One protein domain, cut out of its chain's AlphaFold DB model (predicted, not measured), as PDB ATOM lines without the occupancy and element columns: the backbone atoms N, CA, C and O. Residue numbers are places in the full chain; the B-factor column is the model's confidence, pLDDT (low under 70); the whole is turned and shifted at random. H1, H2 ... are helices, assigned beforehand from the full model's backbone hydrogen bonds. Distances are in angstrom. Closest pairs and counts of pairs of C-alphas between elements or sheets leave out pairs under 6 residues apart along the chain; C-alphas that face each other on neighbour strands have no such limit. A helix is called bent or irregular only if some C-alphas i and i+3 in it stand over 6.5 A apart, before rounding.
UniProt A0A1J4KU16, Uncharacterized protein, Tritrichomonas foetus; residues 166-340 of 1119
ATOM      1  N   LYS A 166      26.994-117.334 -38.755       89.75
ATOM      2  CA  LYS A 166      28.163-116.697 -38.148       89.75
ATOM      3  C   LYS A 166      27.791-115.448 -37.343       89.75
ATOM      4  O   LYS A 166      28.296-115.252 -36.240       89.75
ATOM      5  N   GLU A 167      26.850-114.647 -37.832       89.19
ATOM      6  CA  GLU A 167      26.338-113.461 -37.134       89.19
ATOM      7  C   GLU A 167      25.648-113.848 -35.825       89.19
ATOM      8  O   GLU A 167      25.905-113.238 -34.786       89.19
ATOM      9  N   ASN A 168      24.818-114.896 -35.850       85.44
ATOM     10  CA  ASN A 168      24.121-115.358 -34.652       85.44
ATOM     11  C   ASN A 168      25.096-115.979 -33.635       85.44
ATOM     12  O   ASN A 168      24.946-115.793 -32.428       85.44
ATOM     13  N   PHE A 169      26.138-116.676 -34.108       90.06
ATOM     14  CA  PHE A 169      27.236-117.140 -33.257       90.06
ATOM     15  C   PHE A 169      27.904-115.970 -32.519       90.06
ATOM     16  O   PHE A 169      28.009-116.011 -31.290       90.06
ATOM     17  N   TYR A 170      28.292-114.907 -33.233       92.19
ATOM     18  CA  TYR A 170      28.942-113.746 -32.616       92.19
ATOM     19  C   TYR A 170      28.017-112.983 -31.671       92.19
ATOM     20  O   TYR A 170      28.440-112.635 -30.572       92.19
ATOM     21  N   GLN A 171      26.739-112.809 -32.015       89.94
ATOM     22  CA  GLN A 171      25.779-112.152 -31.126       89.94
ATOM     23  C   GLN A 171      25.609-112.910 -29.798       89.94
ATOM     24  O   GLN A 171      25.520-112.302 -28.729       89.94
ATOM     25  N   LYS A 172      25.579-114.248 -29.837       86.38
ATOM     26  CA  LYS A 172      25.511-115.079 -28.623       86.38
ATOM     27  C   LYS A 172      26.779-114.970 -27.790       86.38
ATOM     28  O   LYS A 172      26.691-114.917 -26.563       86.38
ATOM     29  N   LEU A 173      27.934-114.954 -28.450       90.69
ATOM     30  CA  LEU A 173      29.226-114.788 -27.801       90.69
ATOM     31  C   LEU A 173      29.299-113.438 -27.077       90.69
ATOM     32  O   LEU A 173      29.598-113.406 -25.883       90.69
ATOM     33  N   ASP A 174      28.933-112.355 -27.762       88.88
ATOM     34  CA  ASP A 174      28.905-111.005 -27.200       88.88
ATOM     35  C   ASP A 174      27.958-110.938 -25.997       88.88
ATOM     36  O   ASP A 174      28.399-110.600 -24.899       88.88
ATOM     37  N   ASN A 175      26.711-111.405 -26.141       87.12
ATOM     38  CA  ASN A 175      25.744-111.462 -25.038       87.12
ATOM     39  C   ASN A 175      26.274-112.241 -23.822       87.12
ATOM     40  O   ASN A 175      26.018-111.873 -22.671       87.12
ATOM     41  N   PHE A 176      26.990-113.344 -24.045       87.50
ATOM     42  CA  PHE A 176      27.591-114.110 -22.958       87.50
ATOM     43  C   PHE A 176      28.717-113.330 -22.271       87.50
ATOM     44  O   PHE A 176      28.739-113.243 -21.039       87.50
ATOM     45  N   THR A 177      29.620-112.725 -23.046       89.25
ATOM     46  CA  THR A 177      30.716-111.925 -22.485       89.25
ATOM     47  C   THR A 177      30.235-110.669 -21.769       89.25
ATOM     48  O   THR A 177      30.776-110.349 -20.712       89.25
ATOM     49  N   ASP A 178      29.175-110.018 -22.251       87.94
ATOM     50  CA  ASP A 178      28.554-108.860 -21.604       87.94
ATOM     51  C   ASP A 178      28.004-109.218 -20.227       87.94
ATOM     52  O   ASP A 178      28.319-108.556 -19.239       87.94
ATOM     53  N   ASN A 179      27.261-110.323 -20.130       83.56
ATOM     54  CA  ASN A 179      26.738-110.810 -18.853       83.56
ATOM     55  C   ASN A 179      27.849-111.157 -17.852       83.56
ATOM     56  O   ASN A 179      27.668-110.989 -16.642       83.56
ATOM     57  N   LEU A 180      28.991-111.647 -18.340       84.38
ATOM     58  CA  LEU A 180      30.158-111.921 -17.506       84.38
ATOM     59  C   LEU A 180      30.876-110.630 -17.088       84.38
ATOM     60  O   LEU A 180      31.348-110.531 -15.958       84.38
ATOM     61  N   PHE A 181      30.923-109.629 -17.969       81.06
ATOM     62  CA  PHE A 181      31.564-108.339 -17.726       81.06
ATOM     63  C   PHE A 181      30.906-107.575 -16.564       81.06
ATOM     64  O   PHE A 181      31.600-107.118 -15.653       81.06
ATOM     65  N   VAL A 182      29.568-107.506 -16.529       85.00
ATOM     66  CA  VAL A 182      28.815-106.846 -15.439       85.00
ATOM     67  C   VAL A 182      28.637-107.701 -14.174       85.00
ATOM     68  O   VAL A 182      28.037-107.243 -13.201       85.00
ATOM     69  N   ALA A 183      29.151-108.933 -14.133       84.25
ATOM     70  CA  ALA A 183      29.004-109.788 -12.958       84.25
ATOM     71  C   ALA A 183      29.805-109.245 -11.748       84.25
ATOM     72  O   ALA A 183      30.951-108.816 -11.920       84.25
ATOM     73  N   PRO A 184      29.261-109.300 -10.515       87.00
ATOM     74  CA  PRO A 184      30.021-108.991  -9.302       87.00
ATOM     75  C   PRO A 184      31.097-110.055  -9.043       87.00
ATOM     76  O   PRO A 184      30.946-111.203  -9.468       87.00
ATOM     77  N   ASP A 185      32.148-109.702  -8.302       86.81
ATOM     78  CA  ASP A 185      33.355-110.525  -8.109       86.81
ATOM     79  C   ASP A 185      33.100-112.002  -7.749       86.81
ATOM     80  O   ASP A 185      33.643-112.868  -8.441       86.81
ATOM     81  N   PRO A 186      32.230-112.356  -6.774       86.31
ATOM     82  CA  PRO A 186      31.968-113.762  -6.451       86.31
ATOM     83  C   PRO A 186      31.366-114.540  -7.627       86.31
ATOM     84  O   PRO A 186      31.708-115.696  -7.874       86.31
ATOM     85  N   LYS A 187      30.476-113.894  -8.391       85.25
ATOM     86  CA  LYS A 187      29.850-114.495  -9.573       85.25
ATOM     87  C   LYS A 187      30.846-114.588 -10.728       85.25
ATOM     88  O   LYS A 187      30.860-115.600 -11.422       85.25
ATOM     89  N   PHE A 188      31.682-113.569 -10.919       88.94
ATOM     90  CA  PHE A 188      32.718-113.563 -11.949       88.94
ATOM     91  C   PHE A 188      33.717-114.708 -11.740       88.94
ATOM     92  O   PHE A 188      33.909-115.513 -12.648       88.94
ATOM     93  N   LEU A 189      34.259-114.850 -10.526       88.00
ATOM     94  CA  LEU A 189      35.177-115.936 -10.155       88.00
ATOM     95  C   LEU A 189      34.582-117.324 -10.391       88.00
ATOM     96  O   LEU A 189      35.272-118.223 -10.864       88.00
ATOM     97  N   ARG A 190      33.291-117.492 -10.103       84.12
ATOM     98  CA  ARG A 190      32.580-118.754 -10.310       84.12
ATOM     99  C   ARG A 190      32.376-119.101 -11.782       84.12
ATOM    100  O   ARG A 190      32.452-120.268 -12.158       84.12
ATOM    101  N   VAL A 191      32.054-118.108 -12.608       85.88
ATOM    102  CA  VAL A 191      31.718-118.327 -14.022       85.88
ATOM    103  C   VAL A 191      32.973-118.331 -14.903       85.88
ATOM    104  O   VAL A 191      32.965-118.953 -15.965       85.88
ATOM    105  N   PHE A 192      34.078-117.724 -14.464       90.44
ATOM    106  CA  PHE A 192      35.312-117.667 -15.248       90.44
ATOM    107  C   PHE A 192      35.863-119.048 -15.661       90.44
ATOM    108  O   PHE A 192      36.185-119.203 -16.838       90.44
ATOM    109  N   PRO A 193      35.922-120.089 -14.800       88.81
ATOM    110  CA  PRO A 193      36.353-121.427 -15.219       88.81
ATOM    111  C   PRO A 193      35.530-122.000 -16.382       88.81
ATOM    112  O   PRO A 193      36.039-122.756 -17.207       88.81
ATOM    113  N   LEU A 194      34.254-121.621 -16.480       88.19
ATOM    114  CA  LEU A 194      33.374-122.031 -17.573       88.19
ATOM    115  C   LEU A 194      33.677-121.248 -18.840       88.19
ATOM    116  O   LEU A 194      33.801-121.849 -19.900       88.19
ATOM    117  N   PHE A 195      33.858-119.933 -18.720       91.44
ATOM    118  CA  PHE A 195      34.355-119.100 -19.812       91.44
ATOM    119  C   PHE A 195      35.686-119.640 -20.361       91.44
ATOM    120  O   PHE A 195      35.852-119.750 -21.575       91.44
ATOM    121  N   ALA A 196      36.596-120.068 -19.483       91.75
ATOM    122  CA  ALA A 196      37.858-120.670 -19.885       91.75
ATOM    123  C   ALA A 196      37.639-121.941 -20.723       91.75
ATOM    124  O   ALA A 196      38.151-122.034 -21.837       91.75
ATOM    125  N   LYS A 197      36.811-122.882 -20.253       89.88
ATOM    126  CA  LYS A 197      36.520-124.134 -20.980       89.88
ATOM    127  C   LYS A 197      35.722-123.930 -22.274       89.88
ATOM    128  O   LYS A 197      35.938-124.660 -23.236       89.88
ATOM    129  N   MET A 198      34.797-122.971 -22.299       91.00
ATOM    130  CA  MET A 198      33.902-122.713 -23.437       91.00
ATOM    131  C   MET A 198      34.516-121.827 -24.513       91.00
ATOM    132  O   MET A 198      34.080-121.906 -25.657       91.00
ATOM    133  N   ILE A 199      35.450-120.940 -24.151       93.38
ATOM    134  CA  ILE A 199      35.972-119.909 -25.055       93.38
ATOM    135  C   ILE A 199      37.500-119.903 -25.062       93.38
ATOM    136  O   ILE A 199      38.065-120.117 -26.130       93.38
ATOM    137  N   LEU A 200      38.194-119.721 -23.928       92.69
ATOM    138  CA  LEU A 200      39.672-119.628 -23.944       92.69
ATOM    139  C   LEU A 200      40.333-120.887 -24.515       92.69
ATOM    140  O   LEU A 200      41.213-120.786 -25.366       92.69
ATOM    141  N   VAL A 201      39.886-122.066 -24.077       91.94
ATOM    142  CA  VAL A 201      40.430-123.356 -24.513       91.94
ATOM    143  C   VAL A 201      40.231-123.553 -26.026       91.94
ATOM    144  O   VAL A 201      41.236-123.722 -26.714       91.94
ATOM    145  N   PRO A 202      39.011-123.466 -26.596       91.19
ATOM    146  CA  PRO A 202      38.837-123.539 -28.049       91.19
ATOM    147  C   PRO A 202      39.595-122.456 -28.828       91.19
ATOM    148  O   PRO A 202      39.984-122.695 -29.967       91.19
ATOM    149  N   THR A 203      39.802-121.275 -28.237       93.69
ATOM    150  CA  THR A 203      40.451-120.147 -28.925       93.69
ATOM    151  C   THR A 203      41.972-120.291 -28.980       93.69
ATOM    152  O   THR A 203      42.565-119.929 -29.986       93.69
ATOM    153  N   TYR A 204      42.612-120.811 -27.927       94.25
ATOM    154  CA  TYR A 204      44.077-120.756 -27.801       94.25
ATOM    155  C   TYR A 204      44.757-122.082 -27.457       94.25
ATOM    156  O   TYR A 204      45.965-122.188 -27.643       94.25
ATOM    157  N   SER A 205      44.043-123.094 -26.948       89.38
ATOM    158  CA  SER A 205      44.671-124.317 -26.407       89.38
ATOM    159  C   SER A 205      45.478-125.096 -27.453       89.38
ATOM    160  O   SER A 205      46.505-125.686 -27.120       89.38
ATOM    161  N   HIS A 206      45.054-125.054 -28.720       88.88
ATOM    162  CA  HIS A 206      45.808-125.647 -29.824       88.88
ATOM    163  C   HIS A 206      47.054-124.827 -30.173       88.88
ATOM    164  O   HIS A 206      48.134-125.404 -30.273       88.88
ATOM    165  N   VAL A 207      46.951-123.495 -30.232       86.38
ATOM    166  CA  VAL A 207      48.097-122.586 -30.454       86.38
ATOM    167  C   VAL A 207      49.198-122.772 -29.404       86.38
ATOM    168  O   VAL A 207      50.383-122.783 -29.725       86.38
ATOM    169  N   ILE A 208      48.823-122.968 -28.135       87.88
ATOM    170  CA  ILE A 208      49.787-123.195 -27.044       87.88
ATOM    171  C   ILE A 208      50.215-124.666 -26.892       87.88
ATOM    172  O   ILE A 208      50.927-124.991 -25.942       87.88
ATOM    173  N   GLY A 209      49.783-125.561 -27.789       84.88
ATOM    174  CA  GLY A 209      50.183-126.971 -27.803       84.88
ATOM    175  C   GLY A 209      49.595-127.834 -26.680       84.88
ATOM    176  O   GLY A 209      50.079-128.938 -26.441       84.88
ATOM    177  N   GLN A 210      48.556-127.364 -25.985       85.88
ATOM    178  CA  GLN A 210      47.902-128.109 -24.900       85.88
ATOM    179  C   GLN A 210      46.814-129.077 -25.393       85.88
ATOM    180  O   GLN A 210      46.465-130.027 -24.691       85.88
ATOM    181  N   SER A 211      46.250-128.844 -26.577       84.00
ATOM    182  CA  SER A 211      45.105-129.595 -27.098       84.00
ATOM    183  C   SER A 211      45.170-129.696 -28.616       84.00
ATOM    184  O   SER A 211      45.582-128.759 -29.282       84.00
ATOM    185  N   LYS A 212      44.687-130.799 -29.197       84.50
ATOM    186  CA  LYS A 212      44.430-130.854 -30.648       84.50
ATOM    187  C   LYS A 212      43.138-130.135 -31.040       84.50
ATOM    188  O   LYS A 212      42.953-129.826 -32.204       84.50
ATOM    189  N   PHE A 213      42.249-129.871 -30.088       86.69
ATOM    190  CA  PHE A 213      40.985-129.174 -30.305       86.69
ATOM    191  C   PHE A 213      41.152-127.662 -30.107       86.69
ATOM    192  O   PHE A 213      41.588-127.248 -29.028       86.69
ATOM    193  N   GLY A 214      40.766-126.871 -31.110       90.25
ATOM    194  CA  GLY A 214      40.786-125.408 -31.090       90.25
ATOM    195  C   GLY A 214      41.316-124.772 -32.379       90.25
ATOM    196  O   GLY A 214      41.616-125.465 -33.354       90.25
ATOM    197  N   VAL A 215      41.424-123.441 -32.362       91.81
ATOM    198  CA  VAL A 215      42.067-122.642 -33.418       91.81
ATOM    199  C   VAL A 215      43.567-122.938 -33.428       91.81
ATOM    200  O   VAL A 215      44.204-122.871 -32.378       91.81
ATOM    201  N   SER A 216      44.133-123.258 -34.591       89.44
ATOM    202  CA  SER A 216      45.544-123.650 -34.711       89.44
ATOM    203  C   SER A 216      46.533-122.494 -34.883       89.44
ATOM    204  O   SER A 216      47.720-122.680 -34.635       89.44
ATOM    205  N   ASP A 217      46.058-121.313 -35.286       88.19
ATOM    206  CA  ASP A 217      46.876-120.118 -35.533       88.19
ATOM    207  C   ASP A 217      46.214-118.869 -34.910       88.19
ATOM    208  O   ASP A 217      45.955-118.827 -33.704       88.19
ATOM    209  N   LYS A 218      45.894-117.842 -35.704       91.62
ATOM    210  CA  LYS A 218      45.285-116.601 -35.215       91.62
ATOM    211  C   LYS A 218      43.809-116.795 -34.902       91.62
ATOM    212  O   LYS A 218      43.047-117.282 -35.739       91.62
ATOM    213  N   ALA A 219      43.397-116.357 -33.717       93.50
ATOM    214  CA  ALA A 219      41.995-116.329 -33.337       93.50
ATOM    215  C   ALA A 219      41.188-115.415 -34.284       93.50
ATOM    216  O   ALA A 219      41.641-114.326 -34.642       93.50
ATOM    217  N   PRO A 220      39.958-115.792 -34.667       94.62
ATOM    218  CA  PRO A 220      39.073-114.890 -35.395       94.62
ATOM    219  C   PRO A 220      38.826-113.590 -34.621       94.62
ATOM    220  O   PRO A 220      38.626-113.598 -33.401       94.62
ATOM    221  N   LYS A 221      38.808-112.457 -35.339       94.44
ATOM    222  CA  LYS A 221      38.795-111.097 -34.762       94.44
ATOM    223  C   LYS A 221      37.711-110.909 -33.694       94.44
ATOM    224  O   LYS A 221      37.976-110.343 -32.636       94.44
ATOM    225  N   MET A 222      36.495-111.379 -33.972       94.00
ATOM    226  CA  MET A 222      35.347-111.223 -33.074       94.00
ATOM    227  C   MET A 222      35.473-112.079 -31.807       94.00
ATOM    228  O   MET A 222      35.125-111.612 -30.726       94.00
ATOM    229  N   ILE A 223      36.050-113.284 -31.900       94.62
ATOM    230  CA  ILE A 223      36.324-114.098 -30.708       94.62
ATOM    231  C   ILE A 223      37.410-113.455 -29.864       94.62
ATOM    232  O   ILE A 223      37.248-113.325 -28.652       94.62
ATOM    233  N   HIS A 224      38.505-113.030 -30.494       95.94
ATOM    234  CA  HIS A 224      39.595-112.387 -29.773       95.94
ATOM    235  C   HIS A 224      39.107-111.140 -29.028       95.94
ATOM    236  O   HIS A 224      39.447-110.953 -27.864       95.94
ATOM    237  N   ARG A 225      38.246-110.330 -29.660       95.75
ATOM    238  CA  ARG A 225      37.601-109.169 -29.031       95.75
ATOM    239  C   ARG A 225      36.817-109.550 -27.772       95.75
ATOM    240  O   ARG A 225      37.029-108.951 -26.716       95.75
ATOM    241  N   ALA A 226      35.946-110.552 -27.875       94.38
ATOM    242  CA  ALA A 226      35.163-111.071 -26.755       94.38
ATOM    243  C   ALA A 226      36.070-111.573 -25.615       94.38
ATOM    244  O   ALA A 226      35.833-111.284 -24.438       94.38
ATOM    245  N   VAL A 227      37.162-112.259 -25.961       95.44
ATOM    246  CA  VAL A 227      38.160-112.717 -24.992       95.44
ATOM    247  C   VAL A 227      38.878-111.553 -24.316       95.44
ATOM    248  O   VAL A 227      38.874-111.474 -23.088       95.44
ATOM    249  N   ALA A 228      39.444-110.626 -25.088       95.50
ATOM    250  CA  ALA A 228      40.158-109.462 -24.575       95.50
ATOM    251  C   ALA A 228      39.276-108.632 -23.630       95.50
ATOM    252  O   ALA A 228      39.738-108.211 -22.570       95.50
ATOM    253  N   LYS A 229      37.980-108.482 -23.939       94.88
ATOM    254  CA  LYS A 229      37.004-107.802 -23.072       94.88
ATOM    255  C   LYS A 229      36.882-108.452 -21.690       94.88
ATOM    256  O   LYS A 229      36.949-107.762 -20.671       94.88
ATOM    257  N   VAL A 230      36.725-109.775 -21.639       94.44
ATOM    258  CA  VAL A 230      36.604-110.520 -20.374       94.44
ATOM    259  C   VAL A 230      37.922-110.517 -19.600       94.44
ATOM    260  O   VAL A 230      37.913-110.327 -18.383       94.44
ATOM    261  N   LEU A 231      39.055-110.684 -20.289       95.00
ATOM    262  CA  LEU A 231      40.370-110.653 -19.650       95.00
ATOM    263  C   LEU A 231      40.709-109.256 -19.103       95.00
ATOM    264  O   LEU A 231      41.245-109.169 -18.004       95.00
ATOM    265  N   THR A 232      40.309-108.180 -19.790       93.81
ATOM    266  CA  THR A 232      40.416-106.794 -19.285       93.81
ATOM    267  C   THR A 232      39.615-106.608 -17.992       93.81
ATOM    268  O   THR A 232      40.082-106.023 -17.014       93.81
ATOM    269  N   ASN A 233      38.393-107.148 -17.935       92.31
ATOM    270  CA  ASN A 233      37.589-107.113 -16.711       92.31
ATOM    271  C   ASN A 233      38.238-107.908 -15.564       92.31
ATOM    272  O   ASN A 233      38.112-107.534 -14.402       92.31
ATOM    273  N   ALA A 234      38.958-108.990 -15.877       91.31
ATOM    274  CA  ALA A 234      39.745-109.705 -14.878       91.31
ATOM    275  C   ALA A 234      40.920-108.850 -14.376       91.31
ATOM    276  O   ALA A 234      41.099-108.736 -13.167       91.31
ATOM    277  N   THR A 235      41.701-108.226 -15.268       90.38
ATOM    278  CA  THR A 235      42.897-107.435 -14.905       90.38
ATOM    279  C   THR A 235      42.563-106.159 -14.137       90.38
ATOM    280  O   THR A 235      43.331-105.738 -13.279       90.38
ATOM    281  N   THR A 236      41.391-105.571 -14.362       89.69
ATOM    282  CA  THR A 236      40.908-104.411 -13.588       89.69
ATOM    283  C   THR A 236      40.445-104.763 -12.168       89.69
ATOM    284  O   THR A 236      40.167-103.866 -11.372       89.69
ATOM    285  N   ARG A 237      40.404-106.056 -11.810       88.69
ATOM    286  CA  ARG A 237      39.974-106.569 -10.500       88.69
ATOM    287  C   ARG A 237      41.081-107.427  -9.874       88.69
ATOM    288  O   ARG A 237      41.044-108.655  -9.994       88.69
ATOM    289  N   PRO A 238      42.067-106.829  -9.177       84.56
ATOM    290  CA  PRO A 238      43.266-107.539  -8.711       84.56
ATOM    291  C   PRO A 238      42.990-108.793  -7.860       84.56
ATOM    292  O   PRO A 238      43.696-109.797  -7.983       84.56
ATOM    293  N   SER A 239      41.941-108.765  -7.029       83.25
ATOM    294  CA  SER A 239      41.477-109.904  -6.219       83.25
ATOM    295  C   SER A 239      41.037-111.091  -7.083       83.25
ATOM    296  O   SER A 239      41.433-112.229  -6.823       83.25
ATOM    297  N   CYS A 240      40.263-110.821  -8.137       87.00
ATOM    298  CA  CYS A 240      39.779-111.828  -9.074       87.00
ATOM    299  C   CYS A 240      40.905-112.346  -9.968       87.00
ATOM    300  O   CYS A 240      41.070-113.559 -10.120       87.00
ATOM    301  N   PHE A 241      41.706-111.425 -10.517       89.00
ATOM    302  CA  PHE A 241      42.844-111.742 -11.372       89.00
ATOM    303  C   PHE A 241      43.766-112.761 -10.712       89.00
ATOM    304  O   PHE A 241      44.085-113.778 -11.317       89.00
ATOM    305  N   LYS A 242      44.135-112.537  -9.445       85.06
ATOM    306  CA  LYS A 242      45.030-113.420  -8.689       85.06
ATOM    307  C   LYS A 242      44.580-114.887  -8.698       85.06
ATOM    308  O   LYS A 242      45.417-115.775  -8.844       85.06
ATOM    309  N   LEU A 243      43.287-115.143  -8.505       86.50
ATOM    310  CA  LEU A 243      42.743-116.503  -8.444       86.50
ATOM    311  C   LEU A 243      42.662-117.130  -9.836       86.50
ATOM    312  O   LEU A 243      43.073-118.269 -10.032       86.50
ATOM    313  N   ILE A 244      42.187-116.356 -10.809       89.50
ATOM    314  CA  ILE A 244      41.980-116.804 -12.187       89.50
ATOM    315  C   ILE A 244      43.305-117.074 -12.908       89.50
ATOM    316  O   ILE A 244      43.460-118.075 -13.611       89.50
ATOM    317  N   PHE A 245      44.260-116.164 -12.755       89.31
ATOM    318  CA  PHE A 245      45.492-116.145 -13.529       89.31
ATOM    319  C   PHE A 245      46.400-117.334 -13.214       89.31
ATOM    320  O   PHE A 245      47.060-117.849 -14.113       89.31
ATOM    321  N   LYS A 246      46.390-117.829 -11.970       84.69
ATOM    322  CA  LYS A 246      47.218-118.965 -11.539       84.69
ATOM    323  C   LYS A 246      47.002-120.217 -12.399       84.69
ATOM    324  O   LYS A 246      47.967-120.885 -12.750       84.69
ATOM    325  N   GLU A 247      45.754-120.517 -12.747       85.00
ATOM    326  CA  GLU A 247      45.391-121.710 -13.528       85.00
ATOM    327  C   GLU A 247      45.352-121.448 -15.039       85.00
ATOM    328  O   GLU A 247      45.319-122.387 -15.831       85.00
ATOM    329  N   ASN A 248      45.370-120.177 -15.457       90.81
ATOM    330  CA  ASN A 248      45.108-119.775 -16.840       90.81
ATOM    331  C   ASN A 248      46.214-118.901 -17.454       90.81
ATOM    332  O   ASN A 248      46.012-118.324 -18.519       90.81
ATOM    333  N   SER A 249      47.380-118.790 -16.815       91.44
ATOM    334  CA  SER A 249      48.450-117.859 -17.210       91.44
ATOM    335  C   SER A 249      48.863-117.999 -18.679       91.44
ATOM    336  O   SER A 249      49.010-116.992 -19.368       91.44
ATOM    337  N   GLN A 250      48.958-119.230 -19.192       92.69
ATOM    338  CA  GLN A 250      49.307-119.493 -20.594       92.69
ATOM    339  C   GLN A 250      48.322-118.842 -21.577       92.69
ATOM    340  O   GLN A 250      48.746-118.274 -22.580       92.69
ATOM    341  N   TYR A 251      47.024-118.851 -21.256       94.19
ATOM    342  CA  TYR A 251      45.982-118.229 -22.074       94.19
ATOM    343  C   TYR A 251      46.050-116.703 -22.049       94.19
ATOM    344  O   TYR A 251      45.801-116.068 -23.067       94.19
ATOM    345  N   PHE A 252      46.415-116.105 -20.911       94.31
ATOM    346  CA  PHE A 252      46.613-114.657 -20.815       94.31
ATOM    347  C   PHE A 252      47.815-114.194 -21.648       94.31
ATOM    348  O   PHE A 252      47.706-113.210 -22.376       94.31
ATOM    349  N   PHE A 253      48.943-114.911 -21.581       94.88
ATOM    350  CA  PHE A 253      50.125-114.589 -22.389       94.88
ATOM    351  C   PHE A 253      49.894-114.818 -23.885       94.88
ATOM    352  O   PHE A 253      50.351-114.017 -24.701       94.88
ATOM    353  N   GLU A 254      49.157-115.867 -24.256       95.06
ATOM    354  CA  GLU A 254      48.776-116.094 -25.652       95.06
ATOM    355  C   GLU A 254      47.822-115.006 -26.156       95.06
ATOM    356  O   GLU A 254      48.062-114.416 -27.208       95.06
ATOM    357  N   ALA A 255      46.808-114.643 -25.362       95.69
ATOM    358  CA  ALA A 255      45.939-113.516 -25.677       95.69
ATOM    359  C   ALA A 255      46.752-112.228 -25.868       95.69
ATOM    360  O   ALA A 255      46.544-111.535 -26.856       95.69
ATOM    361  N   ALA A 256      47.727-111.937 -24.999       95.56
ATOM    362  CA  ALA A 256      48.574-110.750 -25.128       95.56
ATOM    363  C   ALA A 256      49.445-110.792 -26.400       95.56
ATOM    364  O   ALA A 256      49.609-109.784 -27.098       95.56
ATOM    365  N   THR A 257      49.942-111.974 -26.759       94.38
ATOM    366  CA  THR A 257      50.718-112.179 -27.990       94.38
ATOM    367  C   THR A 257      49.862-111.893 -29.222       94.38
ATOM    368  O   THR A 257      50.265-111.119 -30.092       94.38
ATOM    369  N   GLN A 258      48.640-112.425 -29.282       94.94
ATOM    370  CA  GLN A 258      47.742-112.178 -30.412       94.94
ATOM    371  C   GLN A 258      47.181-110.746 -30.423       94.94
ATOM    372  O   GLN A 258      47.065-110.143 -31.493       94.94
ATOM    373  N   SER A 259      46.916-110.154 -29.252       95.44
ATOM    374  CA  SER A 259      46.503-108.749 -29.116       95.44
ATOM    375  C   SER A 259      47.568-107.791 -29.653       95.44
ATOM    376  O   SER A 259      47.224-106.812 -30.308       95.44
ATOM    377  N   SER A 260      48.853-108.067 -29.407       92.94
ATOM    378  CA  SER A 260      49.966-107.203 -29.835       92.94
ATOM    379  C   SER A 260      50.380-107.390 -31.300       92.94
ATOM    380  O   SER A 260      51.038-106.515 -31.857       92.94
ATOM    381  N   THR A 261      49.983-108.495 -31.941       91.25
ATOM    382  CA  THR A 261      50.391-108.837 -33.315       91.25
ATOM    383  C   THR A 261      49.234-108.779 -34.311       91.25
ATOM    384  O   THR A 261      49.230-107.955 -35.222       91.25
ATOM    385  N   ALA A 262      48.240-109.652 -34.156       90.56
ATOM    386  CA  ALA A 262      47.155-109.843 -35.116       90.56
ATOM    387  C   ALA A 262      45.966-108.899 -34.881       90.56
ATOM    388  O   ALA A 262      45.213-108.600 -35.810       90.56
ATOM    389  N   HIS A 263      45.784-108.434 -33.644       93.88
ATOM    390  CA  HIS A 263      44.538-107.798 -33.211       93.88
ATOM    391  C   HIS A 263      44.724-106.432 -32.556       93.88
ATOM    392  O   HIS A 263      43.838-105.977 -31.833       93.88
ATOM    393  N   ILE A 264      45.833-105.749 -32.843       89.00
ATOM    394  CA  ILE A 264      46.142-104.450 -32.232       89.00
ATOM    395  C   ILE A 264      45.109-103.363 -32.564       89.00
ATOM    396  O   ILE A 264      44.862-102.467 -31.769       89.00
ATOM    397  N   GLN A 265      44.449-103.474 -33.721       89.31
ATOM    398  CA  GLN A 265      43.426-102.529 -34.186       89.31
ATOM    399  C   GLN A 265      42.083-102.654 -33.436       89.31
ATOM    400  O   GLN A 265      41.130-101.948 -33.758       89.31
ATOM    401  N   ILE A 266      41.960-103.596 -32.495       92.62
ATOM    402  CA  ILE A 266      40.749-103.803 -31.692       92.62
ATOM    403  C   ILE A 266      40.870-103.015 -30.390       92.62
ATOM    404  O   ILE A 266      41.894-103.097 -29.711       92.62
ATOM    405  N   GLU A 267      39.810-102.300 -30.006       91.25
ATOM    406  CA  GLU A 267      39.854-101.427 -28.834       91.25
ATOM    407  C   GLU A 267      40.114-102.200 -27.527       91.25
ATOM    408  O   GLU A 267      40.905-101.830 -26.661       91.25
ATOM    409  N   GLU A 268      39.452-103.338 -27.401       93.56
ATOM    410  CA  GLU A 268      39.558-104.208 -26.242       93.56
ATOM    411  C   GLU A 268      40.955-104.839 -26.115       93.56
ATOM    412  O   GLU A 268      41.404-105.082 -24.996       93.56
ATOM    413  N   SER A 269      41.678-105.042 -27.225       94.06
ATOM    414  CA  SER A 269      43.045-105.581 -27.212       94.06
ATOM    415  C   SER A 269      44.033-104.626 -26.549       94.06
ATOM    416  O   SER A 269      44.829-105.052 -25.715       94.06
ATOM    417  N   TRP A 270      44.002-103.331 -26.884       89.19
ATOM    418  CA  TRP A 270      44.952-102.373 -26.302       89.19
ATOM    419  C   TRP A 270      44.629-102.085 -24.830       89.19
ATOM    420  O   TRP A 270      45.548-102.017 -24.012       89.19
ATOM    421  N   LYS A 271      43.339-102.032 -24.460       92.12
ATOM    422  CA  LYS A 271      42.906-101.981 -23.051       92.12
ATOM    423  C   LYS A 271      43.422-103.182 -22.260       92.12
ATOM    424  O   LYS A 271      44.065-102.996 -21.228       92.12
ATOM    425  N   PHE A 272      43.230-104.392 -22.791       94.75
ATOM    426  CA  PHE A 272      43.735-105.615 -22.175       94.75
ATOM    427  C   PHE A 272      45.254-105.568 -21.985       94.75
ATOM    428  O   PHE A 272      45.728-105.779 -20.874       94.75
ATOM    429  N   LEU A 273      46.016-105.260 -23.039       94.44
ATOM    430  CA  LEU A 273      47.480-105.211 -22.986       94.44
ATOM    431  C   LEU A 273      47.988-104.215 -21.940       94.44
ATOM    432  O   LEU A 273      48.875-104.551 -21.153       94.44
ATOM    433  N   ASN A 274      47.418-103.008 -21.917       92.06
ATOM    434  CA  ASN A 274      47.780-101.973 -20.955       92.06
ATOM    435  C   ASN A 274      47.533-102.435 -19.514       92.06
ATOM    436  O   ASN A 274      48.440-102.368 -18.684       92.06
ATOM    437  N   ASP A 275      46.331-102.931 -19.224       91.62
ATOM    438  CA  ASP A 275      45.944-103.304 -17.863       91.62
ATOM    439  C   ASP A 275      46.673-104.571 -17.398       91.62
ATOM    440  O   ASP A 275      47.145-104.641 -16.262       91.62
ATOM    441  N   PHE A 276      46.839-105.550 -18.291       93.69
ATOM    442  CA  PHE A 276      47.547-106.797 -18.023       93.69
ATOM    443  C   PHE A 276      49.020-106.569 -17.682       93.69
ATOM    444  O   PHE A 276      49.489-107.019 -16.632       93.69
ATOM    445  N   PHE A 277      49.759-105.857 -18.538       93.25
ATOM    446  CA  PHE A 277      51.188-105.657 -18.316       93.25
ATOM    447  C   PHE A 277      51.482-104.649 -17.203       93.25
ATOM    448  O   PHE A 277      52.471-104.836 -16.496       93.25
ATOM    449  N   ARG A 278      50.618-103.645 -16.970       90.88
ATOM    450  CA  ARG A 278      50.718-102.805 -15.763       90.88
ATOM    451  C   ARG A 278      50.559-103.639 -14.500       90.88
ATOM    452  O   ARG A 278      51.398-103.547 -13.610       90.88
ATOM    453  N   LEU A 279      49.528-104.482 -14.436       89.75
ATOM    454  CA  LEU A 279      49.256-105.295 -13.252       89.75
ATOM    455  C   LEU A 279      50.370-106.316 -12.976       89.75
ATOM    456  O   LEU A 279      50.751-106.516 -11.824       89.75
ATOM    457  N   ILE A 280      50.908-106.968 -14.011       89.06
ATOM    458  CA  ILE A 280      52.000-107.941 -13.841       89.06
ATOM    459  C   ILE A 280      53.350-107.257 -13.584       89.06
ATOM    460  O   ILE A 280      54.169-107.799 -12.839       89.06
ATOM    461  N   GLY A 281      53.588-106.090 -14.185       85.56
ATOM    462  CA  GLY A 281      54.814-105.313 -14.002       85.56
ATOM    463  C   GLY A 281      54.881-104.540 -12.683       85.56
ATOM    464  O   GLY A 281      55.968-104.120 -12.290       85.56
ATOM    465  N   ASP A 282      53.758-104.365 -11.980       81.94
ATOM    466  CA  ASP A 282      53.720-103.615 -10.725       81.94
ATOM    467  C   ASP A 282      54.574-104.287  -9.619       81.94
ATOM    468  O   ASP A 282      54.605-105.508  -9.387       81.94
ATOM    469  N   LYS A 283      55.327-103.444  -8.908       63.44
ATOM    470  CA  LYS A 283      56.149-103.824  -7.758       63.44
ATOM    471  C   LYS A 283      55.273-104.356  -6.618       63.44
ATOM    472  O   LYS A 283      55.716-105.282  -5.936       63.44
ATOM    473  N   SER A 284      54.048-103.842  -6.467       62.28
ATOM    474  CA  SER A 284      53.095-104.209  -5.407       62.28
ATOM    475  C   SER A 284      52.424-105.574  -5.608       62.28
ATOM    476  O   SER A 284      51.852-106.129  -4.665       62.28
ATOM    477  N   THR A 285      52.514-106.151  -6.813       65.19
ATOM    478  CA  THR A 285      51.803-107.388  -7.145       65.19
ATOM    479  C   THR A 285      52.320-108.544  -6.273       65.19
ATOM    480  O   THR A 285      53.517-108.856  -6.341       65.19
ATOM    481  N   PRO A 286      51.449-109.163  -5.450       51.19
ATOM    482  CA  PRO A 286      51.833-110.076  -4.365       51.19
ATOM    483  C   PRO A 286      52.437-111.405  -4.861       51.19
ATOM    484  O   PRO A 286      52.255-111.751  -6.027       51.19
ATOM    485  N   ASP A 287      53.062-112.184  -3.958       54.94
ATOM    486  CA  ASP A 287      53.757-113.500  -4.116       54.94
ATOM    487  C   ASP A 287      53.030-114.613  -4.919       54.94
ATOM    488  O   ASP A 287      53.490-115.750  -5.030       54.94
ATOM    489  N   ASN A 288      51.872-114.319  -5.499       55.53
ATOM    490  CA  ASN A 288      50.973-115.237  -6.195       55.53
ATOM    491  C   ASN A 288      51.321-115.428  -7.678       55.53
ATOM    492  O   ASN A 288      50.581-116.096  -8.391       55.53
ATOM    493  N   LEU A 289      52.455-114.881  -8.127       63.72
ATOM    494  CA  LEU A 289      53.085-115.200  -9.413       63.72
ATOM    495  C   LEU A 289      53.894-116.519  -9.360       63.72
ATOM    496  O   LEU A 289      54.513-116.903 -10.352       63.72
ATOM    497  N   LYS A 290      53.888-117.230  -8.217       60.59
ATOM    498  CA  LYS A 290      54.449-118.585  -8.083       60.59
ATOM    499  C   LYS A 290      53.834-119.512  -9.138       60.59
ATOM    500  O   LYS A 290      52.644-119.814  -9.075       60.59
ATOM    501  N   GLY A 291      54.661-119.975 -10.075       71.31
ATOM    502  CA  GLY A 291      54.268-120.890 -11.152       71.31
ATOM    503  C   GLY A 291      54.378-120.311 -12.564       71.31
ATOM    504  O   GLY A 291      54.236-121.068 -13.520       71.31
ATOM    505  N   ILE A 292      54.666-119.012 -12.728       86.62
ATOM    506  CA  ILE A 292      55.056-118.491 -14.046       86.62
ATOM    507  C   ILE A 292      56.435-119.029 -14.407       86.62
ATOM    508  O   ILE A 292      57.382-118.914 -13.630       86.62
ATOM    509  N   THR A 293      56.531-119.614 -15.597       90.75
ATOM    510  CA  THR A 293      57.786-120.087 -16.172       90.75
ATOM    511  C   THR A 293      58.486-118.964 -16.925       90.75
ATOM    512  O   THR A 293      57.853-118.012 -17.388       90.75
ATOM    513  N   ILE A 294      59.800-119.109 -17.097       91.75
ATOM    514  CA  ILE A 294      60.592-118.185 -17.908       91.75
ATOM    515  C   ILE A 294      60.026-118.060 -19.332       91.75
ATOM    516  O   ILE A 294      59.893-116.948 -19.827       91.75
ATOM    517  N   ASP A 295      59.573-119.156 -19.948       92.38
ATOM    518  CA  ASP A 295      59.022-119.158 -21.312       92.38
ATOM    519  C   ASP A 295      57.797-118.250 -21.470       92.38
ATOM    520  O   ASP A 295      57.666-117.529 -22.461       92.38
ATOM    521  N   LEU A 296      56.902-118.239 -20.477       92.06
ATOM    522  CA  LEU A 296      55.747-117.342 -20.479       92.06
ATOM    523  C   LEU A 296      56.179-115.886 -20.333       92.06
ATOM    524  O   LEU A 296      55.664-115.011 -21.029       92.06
ATOM    525  N   THR A 297      57.169-115.633 -19.477       92.69
ATOM    526  CA  THR A 297      57.742-114.298 -19.340       92.69
ATOM    527  C   THR A 297      58.350-113.810 -20.654       92.69
ATOM    528  O   THR A 297      58.113-112.657 -21.026       92.69
ATOM    529  N   LEU A 298      59.062-114.685 -21.372       94.12
ATOM    530  CA  LEU A 298      59.633-114.404 -22.689       94.12
ATOM    531  C   LEU A 298      58.547-114.117 -23.735       94.12
ATOM    532  O   LEU A 298      58.669-113.135 -24.464       94.12
ATOM    533  N   LYS A 299      57.441-114.876 -23.760       92.25
ATOM    534  CA  LYS A 299      56.273-114.551 -24.608       92.25
ATOM    535  C   LYS A 299      55.713-113.152 -24.316       92.25
ATOM    536  O   LYS A 299      55.366-112.405 -25.236       92.25
ATOM    537  N   GLY A 300      55.659-112.769 -23.040       93.88
ATOM    538  CA  GLY A 300      55.277-111.416 -22.639       93.88
ATOM    539  C   GLY A 300      56.236-110.340 -23.162       93.88
ATOM    540  O   GLY A 300      55.772-109.323 -23.671       93.88
ATOM    541  N   LEU A 301      57.553-110.580 -23.117       93.94
ATOM    542  CA  LEU A 301      58.547-109.660 -23.692       93.94
ATOM    543  C   LEU A 301      58.369-109.496 -25.204       93.94
ATOM    544  O   LEU A 301      58.373-108.365 -25.679       93.94
ATOM    545  N   VAL A 302      58.124-110.583 -25.942       92.75
ATOM    546  CA  VAL A 302      57.844-110.524 -27.389       92.75
ATOM    547  C   VAL A 302      56.614-109.660 -27.683       92.75
ATOM    548  O   VAL A 302      56.618-108.838 -28.600       92.75
ATOM    549  N   SER A 303      55.564-109.788 -26.869       93.50
ATOM    550  CA  SER A 303      54.362-108.955 -27.002       93.50
ATOM    551  C   SER A 303      54.664-107.467 -26.781       93.50
ATOM    552  O   SER A 303      54.184-106.610 -27.525       93.50
ATOM    553  N   LEU A 304      55.492-107.150 -25.782       94.00
ATOM    554  CA  LEU A 304      55.914-105.780 -25.478       94.00
ATOM    555  C   LEU A 304      56.846-105.202 -26.556       94.00
ATOM    556  O   LEU A 304      56.696-104.039 -26.917       94.00
ATOM    557  N   GLN A 305      57.740-106.003 -27.139       92.56
ATOM    558  CA  GLN A 305      58.571-105.592 -28.279       92.56
ATOM    559  C   GLN A 305      57.717-105.218 -29.499       92.56
ATOM    560  O   GLN A 305      57.962-104.191 -30.134       92.56
ATOM    561  N   ASN A 306      56.672-105.997 -29.793       91.06
ATOM    562  CA  ASN A 306      55.726-105.661 -30.861       91.06
ATOM    563  C   ASN A 306      54.996-104.342 -30.575       91.06
ATOM    564  O   ASN A 306      54.852-103.509 -31.470       91.06
ATOM    565  N   LEU A 307      54.598-104.106 -29.323       91.50
ATOM    566  CA  LEU A 307      54.008-102.831 -28.917       91.50
ATOM    567  C   LEU A 307      54.983-101.659 -29.054       91.50
ATOM    568  O   LEU A 307      54.576-100.591 -29.506       91.50
ATOM    569  N   ILE A 308      56.261-101.849 -28.710       91.94
ATOM    570  CA  ILE A 308      57.308-100.837 -28.908       91.94
ATOM    571  C   ILE A 308      57.430-100.502 -30.392       91.94
ATOM    572  O   ILE A 308      57.455 -99.326 -30.745       91.94
ATOM    573  N   ARG A 309      57.437-101.516 -31.264       90.88
ATOM    574  CA  ARG A 309      57.478-101.321 -32.717       90.88
ATOM    575  C   ARG A 309      56.336-100.441 -33.210       90.88
ATOM    576  O   ARG A 309      56.572 -99.503 -33.961       90.88
ATOM    577  N   ILE A 310      55.120-100.701 -32.743       89.00
ATOM    578  CA  ILE A 310      53.945 -99.901 -33.105       89.00
ATOM    579  C   ILE A 310      54.060 -98.473 -32.552       89.00
ATOM    580  O   ILE A 310      53.804 -97.518 -33.283       89.00
ATOM    581  N   ALA A 311      54.475 -98.318 -31.291       88.81
ATOM    582  CA  ALA A 311      54.602 -97.016 -30.638       88.81
ATOM    583  C   ALA A 311      55.679 -96.128 -31.285       88.81
ATOM    584  O   ALA A 311      55.474 -94.926 -31.425       88.81
ATOM    585  N   VAL A 312      56.797 -96.708 -31.735       87.88
ATOM    586  CA  VAL A 312      57.837 -95.976 -32.479       87.88
ATOM    587  C   VAL A 312      57.300 -95.478 -33.825       87.88
ATOM    588  O   VAL A 312      57.580 -94.347 -34.215       87.88
ATOM    589  N   SER A 313      56.475 -96.272 -34.517       85.44
ATOM    590  CA  SER A 313      55.838 -95.852 -35.774       85.44
ATOM    591  C   SER A 313      54.660 -94.881 -35.586       85.44
ATOM    592  O   SER A 313      54.237 -94.246 -36.552       85.44
ATOM    593  N   GLN A 314      54.095 -94.771 -34.377       85.00
ATOM    594  CA  GLN A 314      52.895 -93.979 -34.077       85.00
ATOM    595  C   GLN A 314      53.092 -93.130 -32.804       85.00
ATOM    596  O   GLN A 314      52.772 -93.588 -31.708       85.00
ATOM    597  N   PRO A 315      53.534 -91.863 -32.917       67.50
ATOM    598  CA  PRO A 315      53.894 -91.028 -31.762       67.50
ATOM    599  C   PRO A 315      52.765 -90.798 -30.742       67.50
ATOM    600  O   PRO A 315      53.032 -90.577 -29.566       67.50
ATOM    601  N   ASN A 316      51.504 -90.876 -31.180       75.12
ATOM    602  CA  ASN A 316      50.315 -90.686 -30.342       75.12
ATOM    603  C   ASN A 316      49.726 -92.012 -29.831       75.12
ATOM    604  O   ASN A 316      48.520 -92.105 -29.590       75.12
ATOM    605  N   PHE A 317      50.542 -93.062 -29.714       78.31
ATOM    606  CA  PHE A 317      50.067 -94.355 -29.239       78.31
ATOM    607  C   PHE A 317      49.545 -94.241 -27.787       78.31
ATOM    608  O   PHE A 317      50.253 -93.726 -26.921       78.31
ATOM    609  N   PRO A 318      48.318 -94.711 -27.484       71.50
ATOM    610  CA  PRO A 318      47.619 -94.391 -26.231       71.50
ATOM    611  C   PRO A 318      48.172 -95.105 -24.987       71.50
ATOM    612  O   PRO A 318      47.728 -94.841 -23.869       71.50
ATOM    613  N   ILE A 319      49.121 -96.028 -25.159       77.25
ATOM    614  CA  ILE A 319      49.699 -96.832 -24.080       77.25
ATOM    615  C   ILE A 319      51.104 -96.305 -23.751       77.25
ATOM    616  O   ILE A 319      51.911 -96.146 -24.670       77.25
ATOM    617  N   PRO A 320      51.467 -96.121 -22.465       86.62
ATOM    618  CA  PRO A 320      52.843 -95.840 -22.051       86.62
ATOM    619  C   PRO A 320      53.694 -97.118 -22.129       86.62
ATOM    620  O   PRO A 320      54.088 -97.705 -21.120       86.62
ATOM    621  N   VAL A 321      53.902 -97.611 -23.353       89.50
ATOM    622  CA  VAL A 321      54.508 -98.923 -23.624       89.50
ATOM    623  C   VAL A 321      55.906 -99.022 -23.022       89.50
ATOM    624  O   VAL A 321      56.266-100.070 -22.489       89.50
ATOM    625  N   PHE A 322      56.688 -97.947 -23.073       89.81
ATOM    626  CA  PHE A 322      58.074 -97.948 -22.608       89.81
ATOM    627  C   PHE A 322      58.162 -98.114 -21.086       89.81
ATOM    628  O   PHE A 322      58.888 -98.986 -20.609       89.81
ATOM    629  N   GLU A 323      57.352 -97.367 -20.334       89.56
ATOM    630  CA  GLU A 323      57.264 -97.468 -18.873       89.56
ATOM    631  C   GLU A 323      56.748 -98.842 -18.418       89.56
ATOM    632  O   GLU A 323      57.273 -99.440 -17.472       89.56
ATOM    633  N   ILE A 324      55.743 -99.372 -19.124       91.88
ATOM    634  CA  ILE A 324      55.188-100.705 -18.865       91.88
ATOM    635  C   ILE A 324      56.235-101.790 -19.138       91.88
ATOM    636  O   ILE A 324      56.406-102.693 -18.320       91.88
ATOM    637  N   THR A 325      56.960-101.689 -20.255       93.75
ATOM    638  CA  THR A 325      57.984-102.672 -20.638       93.75
ATOM    639  C   THR A 325      59.129-102.691 -19.638       93.75
ATOM    640  O   THR A 325      59.540-103.766 -19.202       93.75
ATOM    641  N   MET A 326      59.605-101.516 -19.224       92.94
ATOM    642  CA  MET A 326      60.651-101.393 -18.212       92.94
ATOM    643  C   MET A 326      60.211-101.993 -16.872       92.94
ATOM    644  O   MET A 326      60.927-102.815 -16.301       92.94
ATOM    645  N   SER A 327      59.001-101.664 -16.407       92.50
ATOM    646  CA  SER A 327      58.451-102.205 -15.156       92.50
ATOM    647  C   SER A 327      58.328-103.732 -15.201       92.50
ATOM    648  O   SER A 327      58.774-104.426 -14.285       92.50
ATOM    649  N   TYR A 328      57.791-104.263 -16.303       93.62
ATOM    650  CA  TYR A 328      57.681-105.700 -16.537       93.62
ATOM    651  C   TYR A 328      59.058-106.380 -16.552       93.62
ATOM    652  O   TYR A 328      59.263-107.366 -15.840       93.62
ATOM    653  N   PHE A 329      60.022-105.841 -17.304       94.50
ATOM    654  CA  PHE A 329      61.372-106.394 -17.380       94.50
ATOM    655  C   PHE A 329      62.059-106.388 -16.010       94.50
ATOM    656  O   PHE A 329      62.500-107.441 -15.556       94.50
ATOM    657  N   MET A 330      62.077-105.255 -15.298       92.75
ATOM    658  CA  MET A 330      62.697-105.146 -13.971       92.75
ATOM    659  C   MET A 330      62.073-106.112 -12.951       92.75
ATOM    660  O   MET A 330      62.803-106.748 -12.181       92.75
ATOM    661  N   LYS A 331      60.739-106.268 -12.952       91.19
ATOM    662  CA  LYS A 331      60.038-107.226 -12.078       91.19
ATOM    663  C   LYS A 331      60.553-108.643 -12.314       91.19
ATOM    664  O   LYS A 331      60.972-109.310 -11.367       91.19
ATOM    665  N   TRP A 332      60.557-109.099 -13.563       91.44
ATOM    666  CA  TRP A 332      60.944-110.473 -13.882       91.44
ATOM    667  C   TRP A 332      62.445-110.719 -13.796       91.44
ATOM    668  O   TRP A 332      62.858-111.789 -13.357       91.44
ATOM    669  N   PHE A 333      63.259-109.713 -14.093       92.50
ATOM    670  CA  PHE A 333      64.702-109.735 -13.881       92.50
ATOM    671  C   PHE A 333      65.069-109.890 -12.391       92.50
ATOM    672  O   PHE A 333      66.079-110.512 -12.036       92.50
ATOM    673  N   LYS A 334      64.227-109.371 -11.484       90.38
ATOM    674  CA  LYS A 334      64.343-109.605 -10.036       90.38
ATOM    675  C   LYS A 334      63.933-111.025  -9.635       90.38
ATOM    676  O   LYS A 334      64.577-111.602  -8.759       90.38
ATOM    677  N   VAL A 335      62.868-111.554 -10.241       89.19
ATOM    678  CA  VAL A 335      62.306-112.880  -9.927       89.19
ATOM    679  C   VAL A 335      63.208-114.009 -10.435       89.19
ATOM    680  O   VAL A 335      63.541-114.909  -9.668       89.19
ATOM    681  N   PHE A 336      63.653-113.953 -11.690       90.56
ATOM    682  CA  PHE A 336      64.445-115.009 -12.327       90.56
ATOM    683  C   PHE A 336      65.947-114.718 -12.278       90.56
ATOM    684  O   PHE A 336      66.579-114.523 -13.316       90.56
ATOM    685  N   LYS A 337      66.530-114.701 -11.073       89.44
ATOM    686  CA  LYS A 337      67.957-114.382 -10.870       89.44
ATOM    687  C   LYS A 337      68.897-115.230 -11.738       89.44
ATOM    688  O   LYS A 337      69.771-114.664 -12.383       89.44
ATOM    689  N   ASP A 338      68.643-116.534 -11.833       91.44
ATOM    690  CA  ASP A 338      69.492-117.473 -12.585       91.44
ATOM    691  C   ASP A 338      69.294-117.396 -14.110       91.44
ATOM    692  O   ASP A 338      70.089-117.936 -14.869       91.44
ATOM    693  N   ASN A 339      68.245-116.710 -14.586       93.38
ATOM    694  CA  ASN A 339      67.923-116.580 -16.015       93.38
ATOM    695  C   ASN A 339      67.996-115.125 -16.507       93.38
ATOM    696  O   ASN A 339      67.444-114.791 -17.557       93.38
ATOM    697  N   ARG A 340      68.674-114.236 -15.769       94.19
ATOM    698  CA  ARG A 340      68.831-112.820 -16.144       94.19
ATOM    699  C   ARG A 340      69.472-112.643 -17.516       94.19
ATOM    700  O   ARG A 340      69.010-111.811 -18.289       94.19
TER     701      ARG A 340
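Overview. This is residues 166 to 340 of the 1119 residues of an uncharacterized protein of Tritrichomonas foetus (UniProt A0A1J4KU16). Two rows of helices stand alongside each other: H1, H3, H5 and H7 lie side by side in one row, neighbours running the same way, and H2, the bent H4 and H6 make a second row that packs on the first. H3, H5 and the second arm of H4 are in the middle, H1 is at one end of the longest axis, and the short H8 is at the other end, beyond H7. The printed part has 175 residues, with eight named helices, H1 to H8 in order along the chain, and no named strand; the class is all helix. The whole is compact, with a radius of gyration of the C-alphas of 15.6 A and a rounded outline spanning 46 by 36 by 33 A.

Arrangement. H1, residues 166 to 181, and H2, residues 185 to 204, only just touch, with 3 pairs of C-alphas within 8 A; the closest are those of Leu 180 and Phe 188, 6.3 A apart. H3, residues 221 to 235, touches H1 at a shallow tilt of 4 degrees, the same way, closest at the C-alphas of Phe 181 and Val 230, 6.1 A. H1, H2 and H3 form an up-and-down bundle, each helix running against the one before it; H1 and H2 are a helical hairpin, and so are H2 and H3. H4, residues 238 to 261, was assigned as one helix by its hydrogen bonds but is bent: C-alphas 247 and 250 are 8.4 A apart, and its arms H4a, residues 238 to 247, and H4b, residues 250 to 261, are about perpendicular at 75 degrees. H2 touches H4a with its residues 185 to 193 alone, closest at the C-alphas of Leu 189 and Cys 240, 6.3 A. H3 and H4a touch only at the corner, with the C-alphas of Ala 234 and Phe 241 5.1 A apart. H5, residues 267 to 281, touches H3 the same way, at a tilt of 36 degrees that is only just steep; the closest C-alphas are those of Thr 232 and Phe 272, 4.6 A. H6, residues 294 to 313, touches H4b at a shallow tilt of 19 degrees, the same way, closest at the C-alphas of Thr 257 and Ser 303, 5.0 A. H7, residues 321 to 335, forms a helical hairpin with H6, and it touches H5 closest at the C-alphas of Gly 281 and Tyr 328, 3.8 A. H8, residues 337 to 340, touches no helix but is near H7. Among the pairs that are apart are H1 and H5, and H2 and H6. Every O i to N i+4 pair is within hydrogen-bond range in H1, H3, H4b, H5, H6 and H7, but 12 of 16 are in H2 and 3 of 6 in H4a; H8 is too short for such a pair.

Along the chain. H1 begins at C-alpha 166, (28.163, -116.697, -38.148), and is 22.3 A long. H2, 24.6 A, has a kink of 48 degrees near residue 194 and is only just irregular: C-alphas 190 and 193 are 6.7 A apart. H3 is 20.6 A, H4a 15.1 A, H4b 16.6 A and H5 21.4 A long. H6, 29.0 A, begins at C-alpha 294, (60.592, -118.185, -17.908). H7 is 21.1 A long, and H8, 5.6 A, ends at C-alpha 340, (68.831, -112.820, -16.144).

Size, cuts and confidence. The two C-alphas farthest apart are those of Asn 168 and Asp 338, 50.5 A. The printed part has no cut. Two links are long, residues 205 to 220 and residues 282 to 293. The mean pLDDT of the printed part is 88.5, and residues 283 to 290 and residue 315 are under 70.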